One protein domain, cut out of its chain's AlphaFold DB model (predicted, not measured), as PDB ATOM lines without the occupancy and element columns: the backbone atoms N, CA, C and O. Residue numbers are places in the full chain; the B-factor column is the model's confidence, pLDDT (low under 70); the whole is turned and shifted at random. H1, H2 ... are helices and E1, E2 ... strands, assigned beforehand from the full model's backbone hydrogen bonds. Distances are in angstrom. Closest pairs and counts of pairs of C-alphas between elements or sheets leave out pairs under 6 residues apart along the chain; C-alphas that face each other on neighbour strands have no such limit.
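AT A GLANCE: This is residues 6 to 56 of the 90 residues of an uncharacterized protein of Pediculus humanus subsp. corporis (UniProt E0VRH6). Two small lobes sit end to end: at one end a meander of three short strands, E1, E2 and E3, each the antiparallel neighbour of the one before, and at the other the single helix H1 with the loop of residues 33 to 42 folded back on itself beside it. The sheet has no helix on it, and the chain crosses from lobe to lobe through residues 28 to 32. The printed part has 51 residues, with three named strands and then one named helix, in the order E1, E2, E3, H1; the sheet runs E1, E2, E3 and is antiparallel throughout. The class is mixed, helices and strands, with 25 residues, under half of those printed, in named elements. The whole is loose, with a radius of gyration of the C-alphas of 13.4 A, and its outline is a rod of 40 by 18 by 13 A.

IN THESE COORDINATES: E1 covers residues 6 to 9 and is 10.0 A long from first to last C-alpha, beginning at C-alpha 6 at (45.006, -23.496, -37.763). E2 covers residues 12 to 16 and is 12.4 A long. E3, residues 22 to 27, is the longest strand by residues and measures 13.7 A, ending at C-alpha 27 at (34.167, -28.920, -33.686). H1 covers residues 45 to 54, is 14.4 A long and ends at C-alpha 54 at (24.855, -5.145, -27.118).

HOW THE PARTS SIT: E2 is the inner strand of the sheet, and E1 and E3 are its edge strands. E1 and E2 form a hairpin, antiparallel with 144 degrees between their directions. N 7 and O 14 are 2.8 A apart and N 9 and O 12 are 3.1 A apart, both within hydrogen-bond range. E2 and E3 form a second hairpin, antiparallel at 163 degrees. N 13 and O 26 lie 2.8 A apart there, and N 26 and O 13 2.9 A, both within hydrogen-bond range. The C-alphas of Tyr 14 and Gln 25, which face each other, are 4.8 A apart. H1 is not on the sheet, with 2 pairs of C-alphas within 10 A, and it is apart from E1 and from E2. In H1 every O i to N i+4 pair is within hydrogen-bond range. Between E3 and H1, residues 33 to 34 pair with residues 41 to 42, antiparallel.

THE WHOLE: The two C-alphas farthest apart, those of Ser 19 and Glu 55, are 40.8 A from each other. The printed part has no cut. The links E1 to E2 and E2 to E3 are tight, and the link E3 to H1, 17 residues, is long. The mean pLDDT of the printed part is 91.1, and no printed residue is under 70.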
ATOM      1  N   LEU A   6      46.304 -23.446 -38.437       90.94
ATOM      2  CA  LEU A   6      45.006 -23.496 -37.763       90.94
ATOM      3  C   LEU A   6      44.104 -22.377 -38.282       90.94
ATOM      4  O   LEU A   6      44.412 -21.197 -38.121       90.94
ATOM      5  N   ILE A   7      42.964 -22.750 -38.859       90.69
ATOM      6  CA  ILE A   7      41.941 -21.818 -39.334       90.69
ATOM      7  C   ILE A   7      40.682 -21.975 -38.488       90.69
ATOM      8  O   ILE A   7      40.170 -23.075 -38.295       90.69
ATOM      9  N   TYR A   8      40.147 -20.849 -38.020       85.38
ATOM     10  CA  TYR A   8      38.897 -20.794 -37.271       85.38
ATOM     11  C   TYR A   8      37.790 -20.262 -38.174       85.38
ATOM     12  O   TYR A   8      37.825 -19.100 -38.577       85.38
ATOM     13  N   TYR A   9      36.773 -21.077 -38.444       85.00
ATOM     14  CA  TYR A   9      35.579 -20.614 -39.144       85.00
ATOM     15  C   TYR A   9      34.316 -21.127 -38.460       85.00
ATOM     16  O   TYR A   9      34.129 -22.326 -38.243       85.00
ATOM     17  N   ARG A  10      33.439 -20.179 -38.106       83.81
ATOM     18  CA  ARG A  10      32.271 -20.398 -37.241       83.81
ATOM     19  C   ARG A  10      32.668 -21.116 -35.943       83.81
ATOM     20  O   ARG A  10      33.294 -20.499 -35.085       83.81
ATOM     21  N   ASP A  11      32.312 -22.394 -35.829       82.31
ATOM     22  CA  ASP A  11      32.450 -23.222 -34.624       82.31
ATOM     23  C   ASP A  11      33.390 -24.406 -34.857       82.31
ATOM     24  O   ASP A  11      33.396 -25.371 -34.090       82.31
ATOM     25  N   ASN A  12      34.155 -24.346 -35.947       87.25
ATOM     26  CA  ASN A  12      35.092 -25.373 -36.350       87.25
ATOM     27  C   ASN A  12      36.514 -24.809 -36.373       87.25
ATOM     28  O   ASN A  12      36.747 -23.663 -36.772       87.25
ATOM     29  N   ILE A  13      37.451 -25.658 -35.966       89.44
ATOM     30  CA  ILE A  13      38.881 -25.502 -36.198       89.44
ATOM     31  C   ILE A  13      39.249 -26.435 -37.346       89.44
ATOM     32  O   ILE A  13      38.981 -27.637 -37.286       89.44
ATOM     33  N   TYR A  14      39.883 -25.873 -38.364       92.56
ATOM     34  CA  TYR A  14      40.444 -26.592 -39.494       92.56
ATOM     35  C   TYR A  14      41.959 -26.598 -39.342       92.56
ATOM     36  O   TYR A  14      42.576 -25.541 -39.211       92.56
ATOM     37  N   ILE A  15      42.552 -27.785 -39.333       93.25
ATOM     38  CA  ILE A  15      43.996 -27.965 -39.448       93.25
ATOM     39  C   ILE A  15      44.276 -28.201 -40.923       93.25
ATOM     40  O   ILE A  15      43.780 -29.187 -41.470       93.25
ATOM     41  N   ILE A  16      45.037 -27.315 -41.556       93.50
ATOM     42  CA  ILE A  16      45.400 -27.431 -42.971       93.50
ATOM     43  C   ILE A  16      46.909 -27.615 -43.146       93.50
ATOM     44  O   ILE A  16      47.695 -27.209 -42.283       93.50
ATOM     45  N   ASP A  17      47.319 -28.239 -44.248       92.44
ATOM     46  CA  ASP A  17      48.721 -28.255 -44.671       92.44
ATOM     47  C   ASP A  17      49.101 -26.961 -45.419       92.44
ATOM     48  O   ASP A  17      48.290 -26.056 -45.624       92.44
ATOM     49  N   LYS A  18      50.363 -26.877 -45.848       90.56
ATOM     50  CA  LYS A  18      50.882 -25.763 -46.660       90.56
ATOM     51  C   LYS A  18      50.265 -25.662 -48.065       90.56
ATOM     52  O   LYS A  18      50.446 -24.645 -48.725       90.56
ATOM     53  N   SER A  19      49.568 -26.701 -48.514       93.50
ATOM     54  CA  SER A  19      48.891 -26.794 -49.808       93.50
ATOM     55  C   SER A  19      47.381 -26.549 -49.685       93.50
ATOM     56  O   SER A  19      46.639 -26.867 -50.607       93.50
ATOM     57  N   TRP A  20      46.920 -25.980 -48.562       90.38
ATOM     58  CA  TRP A  20      45.508 -25.710 -48.255       90.38
ATOM     59  C   TRP A  20      44.604 -26.947 -48.147       90.38
ATOM     60  O   TRP A  20      43.381 -26.810 -48.072       90.38
ATOM     61  N   ASN A  21      45.169 -28.151 -48.041       92.19
ATOM     62  CA  ASN A  21      44.373 -29.352 -47.807       92.19
ATOM     63  C   ASN A  21      43.939 -29.425 -46.344       92.19
ATOM     64  O   ASN A  21      44.754 -29.255 -45.435       92.19
ATOM     65  N   ILE A  22      42.661 -29.733 -46.106       92.25
ATOM     66  CA  ILE A  22      42.137 -29.958 -44.755       92.25
ATOM     67  C   ILE A  22      42.635 -31.312 -44.250       92.25
ATOM     68  O   ILE A  22      42.180 -32.361 -44.691       92.25
ATOM     69  N   ILE A  23      43.546 -31.275 -43.281       94.69
ATOM     70  CA  ILE A  23      44.071 -32.453 -42.582       94.69
ATOM     71  C   ILE A  23      43.064 -32.933 -41.531       94.69
ATOM     72  O   ILE A  23      42.871 -34.131 -41.345       94.69
ATOM     73  N   LEU A  24      42.455 -32.004 -40.790       93.00
ATOM     74  CA  LEU A  24      41.515 -32.334 -39.720       93.00
ATOM     75  C   LEU A  24      40.497 -31.218 -39.510       93.00
ATOM     76  O   LEU A  24      40.860 -30.049 -39.393       93.00
ATOM     77  N   GLN A  25      39.232 -31.598 -39.352       93.06
ATOM     78  CA  GLN A  25      38.172 -30.718 -38.878       93.06
ATOM     79  C   GLN A  25      37.766 -31.120 -37.458       93.06
ATOM     80  O   GLN A  25      37.342 -32.250 -37.219       93.06
ATOM     81  N   ARG A  26      37.855 -30.183 -36.510       89.38
ATOM     82  CA  ARG A  26      37.355 -30.367 -35.140       89.38
ATOM     83  C   ARG A  26      36.277 -29.346 -34.839       89.38
ATOM     84  O   ARG A  26      36.461 -28.152 -35.063       89.38
ATOM     85  N   LYS A  27      35.172 -29.808 -34.262       88.69
ATOM     86  CA  LYS A  27      34.167 -28.920 -33.686       88.69
ATOM     87  C   LYS A  27      34.660 -28.416 -32.336       88.69
ATOM     88  O   LYS A  27      35.161 -29.200 -31.529       88.69
ATOM     89  N   LEU A  28      34.515 -27.119 -32.093       85.44
ATOM     90  CA  LEU A  28      34.832 -26.541 -30.796       85.44
ATOM     91  C   LEU A  28      33.901 -27.100 -29.707       85.44
ATOM     92  O   LEU A  28      32.733 -27.395 -29.994       85.44
ATOM     93  N   PRO A  29      34.393 -27.221 -28.460       83.19
ATOM     94  CA  PRO A  29      33.570 -27.611 -27.324       83.19
ATOM     95  C   PRO A  29      32.300 -26.763 -27.203       83.19
ATOM     96  O   PRO A  29      32.251 -25.590 -27.593       83.19
ATOM     97  N   LEU A  30      31.251 -27.350 -26.623       80.25
ATOM     98  CA  LEU A  30      30.041 -26.600 -26.307       80.25
ATOM     99  C   LEU A  30      30.399 -25.432 -25.385       80.25
ATOM    100  O   LEU A  30      31.011 -25.612 -24.341       80.25
ATOM    101  N   ARG A  31      29.991 -24.228 -25.795       83.56
ATOM    102  CA  ARG A  31      30.278 -22.968 -25.096       83.56
ATOM    103  C   ARG A  31      31.768 -22.603 -24.997       83.56
ATOM    104  O   ARG A  31      32.168 -21.950 -24.040       83.56
ATOM    105  N   ALA A  32      32.563 -22.941 -26.015       89.44
ATOM    106  CA  ALA A  32      33.995 -22.622 -26.083       89.44
ATOM    107  C   ALA A  32      34.355 -21.120 -26.069       89.44
ATOM    108  O   ALA A  32      35.535 -20.786 -26.003       89.44
ATOM    109  N   PHE A  33      33.380 -20.208 -26.153       91.69
ATOM    110  CA  PHE A  33      33.620 -18.766 -26.205       91.69
ATOM    111  C   PHE A  33      33.084 -18.068 -24.944       91.69
ATOM    112  O   PHE A  33      31.937 -17.603 -24.954       91.69
ATOM    113  N   PRO A  34      33.869 -18.005 -23.852       94.94
ATOM    114  CA  PRO A  34      33.486 -17.304 -22.631       94.94
ATOM    115  C   PRO A  34      33.535 -15.783 -22.807       94.94
ATOM    116  O   PRO A  34      34.366 -15.247 -23.545       94.94
ATOM    117  N   CYS A  35      32.638 -15.077 -22.124       96.38
ATOM    118  CA  CYS A  35      32.751 -13.641 -21.922       96.38
ATOM    119  C   CYS A  35      33.737 -13.364 -20.785       96.38
ATOM    120  O   CYS A  35      33.730 -14.057 -19.776       96.38
ATOM    121  N   THR A  36      34.582 -12.349 -20.942       95.44
ATOM    122  CA  THR A  36      35.515 -11.912 -19.891       95.44
ATOM    123  C   THR A  36      34.869 -10.950 -18.902       95.44
ATOM    124  O   THR A  36      35.381 -10.750 -17.810       95.44
ATOM    125  N   ASP A  37      33.744 -10.354 -19.294       95.56
ATOM    126  CA  ASP A  37      33.113  -9.245 -18.577       95.56
ATOM    127  C   ASP A  37      31.894  -9.722 -17.749       95.56
ATOM    128  O   ASP A  37      31.251  -8.927 -17.063       95.56
ATOM    129  N   CYS A  38      31.543 -11.015 -17.844       95.56
ATOM    130  CA  CYS A  38      30.525 -11.701 -17.042       95.56
ATOM    131  C   CYS A  38      30.701 -13.235 -17.112       95.56
ATOM    132  O   CYS A  38      31.549 -13.736 -17.838       95.56
ATOM    133  N   THR A  39      29.853 -14.004 -16.424       94.50
ATOM    134  CA  THR A  39      29.938 -15.479 -16.343       94.50
ATOM    135  C   THR A  39      29.340 -16.233 -17.543       94.50
ATOM    136  O   THR A  39      29.252 -17.461 -17.535       94.50
ATOM    137  N   SER A  40      28.884 -15.526 -18.582       94.12
ATOM    138  CA  SER A  40      28.226 -16.148 -19.736       94.12
ATOM    139  C   SER A  40      29.224 -16.735 -20.733       94.12
ATOM    140  O   SER A  40      30.196 -16.082 -21.104       94.12
ATOM    141  N   SER A  41      28.909 -17.917 -21.269       94.69
ATOM    142  CA  SER A  41      29.701 -18.574 -22.318       94.69
ATOM    143  C   SER A  41      28.836 -18.997 -23.501       94.69
ATOM    144  O   SER A  41      27.715 -19.488 -23.340       94.69
ATOM    145  N   PHE A  42      29.368 -18.832 -24.711       92.75
ATOM    146  CA  PHE A  42      28.619 -18.965 -25.958       92.75
ATOM    147  C   PHE A  42      29.181 -20.065 -26.838       92.75
ATOM    148  O   PHE A  42      30.388 -20.276 -26.927       92.75
ATOM    149  N   LYS A  43      28.285 -20.773 -27.531       88.69
ATOM    150  CA  LYS A  43      28.662 -21.845 -28.461       88.69
ATOM    151  C   LYS A  43      29.427 -21.321 -29.678       88.69
ATOM    152  O   LYS A  43      30.285 -22.028 -30.182       88.69
ATOM    153  N   HIS A  44      29.102 -20.111 -30.137       88.19
ATOM    154  CA  HIS A  44      29.632 -19.540 -31.374       88.19
ATOM    155  C   HIS A  44      30.317 -18.196 -31.112       88.19
ATOM    156  O   HIS A  44      29.748 -17.351 -30.411       88.19
ATOM    157  N   LYS A  45      31.459 -17.938 -31.767       89.31
ATOM    158  CA  LYS A  45      32.199 -16.665 -31.650       89.31
ATOM    159  C   LYS A  45      31.315 -15.456 -31.961       89.31
ATOM    160  O   LYS A  45      31.303 -14.485 -31.213       89.31
ATOM    161  N   ARG A  46      30.492 -15.552 -33.014       90.44
ATOM    162  CA  ARG A  46      29.560 -14.481 -33.414       90.44
ATOM    163  C   ARG A  46      28.550 -14.116 -32.320       90.44
ATOM    164  O   ARG A  46      28.170 -12.955 -32.213       90.44
ATOM    165  N   HIS A  47      28.122 -15.084 -31.505       91.75
ATOM    166  CA  HIS A  47      27.189 -14.824 -30.408       91.75
ATOM    167  C   HIS A  47      27.894 -14.127 -29.244       91.75
ATOM    168  O   HIS A  47      27.336 -13.176 -28.710       91.75
ATOM    169  N   LEU A  48      29.131 -14.523 -28.913       94.62
ATOM    170  CA  LEU A  48      29.946 -13.799 -27.932       94.62
ATOM    171  C   LEU A  48      30.174 -12.344 -28.372       94.62
ATOM    172  O   LEU A  48      29.981 -11.425 -27.583       94.62
ATOM    173  N   THR A  49      30.531 -12.114 -29.639       93.81
ATOM    174  CA  THR A  49      30.721 -10.755 -30.175       93.81
ATOM    175  C   THR A  49      29.446  -9.920 -30.063       93.81
ATOM    176  O   THR A  49      29.495  -8.779 -29.607       93.81
ATOM    177  N   TYR A  50      28.295 -10.486 -30.438       93.62
ATOM    178  CA  TYR A  50      27.002  -9.817 -30.297       93.62
ATOM    179  C   TYR A  50      26.675  -9.502 -28.833       93.62
ATOM    180  O   TYR A  50      26.291  -8.376 -28.517       93.62
ATOM    181  N   HIS A  51      26.874 -10.479 -27.948       94.62
ATOM    182  CA  HIS A  51      26.666 -10.334 -26.516       94.62
ATOM    183  C   HIS A  51      27.522  -9.203 -25.942       94.62
ATOM    184  O   HIS A  51      26.976  -8.304 -25.314       94.62
ATOM    185  N   ARG A  52      28.834  -9.174 -26.203       94.75
ATOM    186  CA  ARG A  52      29.710  -8.102 -25.697       94.75
ATOM    187  C   ARG A  52      29.320  -6.726 -26.231       94.75
ATOM    188  O   ARG A  52      29.359  -5.745 -25.496       94.75
ATOM    189  N   LYS A  53      28.909  -6.649 -27.500       93.12
ATOM    190  CA  LYS A  53      28.541  -5.380 -28.136       93.12
ATOM    191  C   LYS A  53      27.244  -4.791 -27.574       93.12
ATOM    192  O   LYS A  53      27.181  -3.585 -27.353       93.12
ATOM    193  N   TRP A  54      26.222  -5.623 -27.360       92.44
ATOM    194  CA  TRP A  54      24.855  -5.145 -27.118       92.44
ATOM    195  C   TRP A  54      24.231  -5.592 -25.802       92.44
ATOM    196  O   TRP A  54      23.262  -4.985 -25.360       92.44
ATOM    197  N   GLU A  55      24.727  -6.661 -25.183       93.19
ATOM    198  CA  GLU A  55      24.076  -7.277 -24.026       93.19
ATOM    199  C   GLU A  55      24.889  -7.155 -22.736       93.19
ATOM    200  O   GLU A  55      24.321  -6.804 -21.697       93.19
ATOM    201  N   CYS A  56      26.193  -7.432 -22.784       95.19
ATOM    202  CA  CYS A  56      27.068  -7.489 -21.619       95.19
ATOM    203  C   CYS A  56      27.256  -6.104 -21.009       95.19
ATOM    204  O   CYS A  56      27.820  -5.217 -21.648       95.19
TER     205      CYS A  56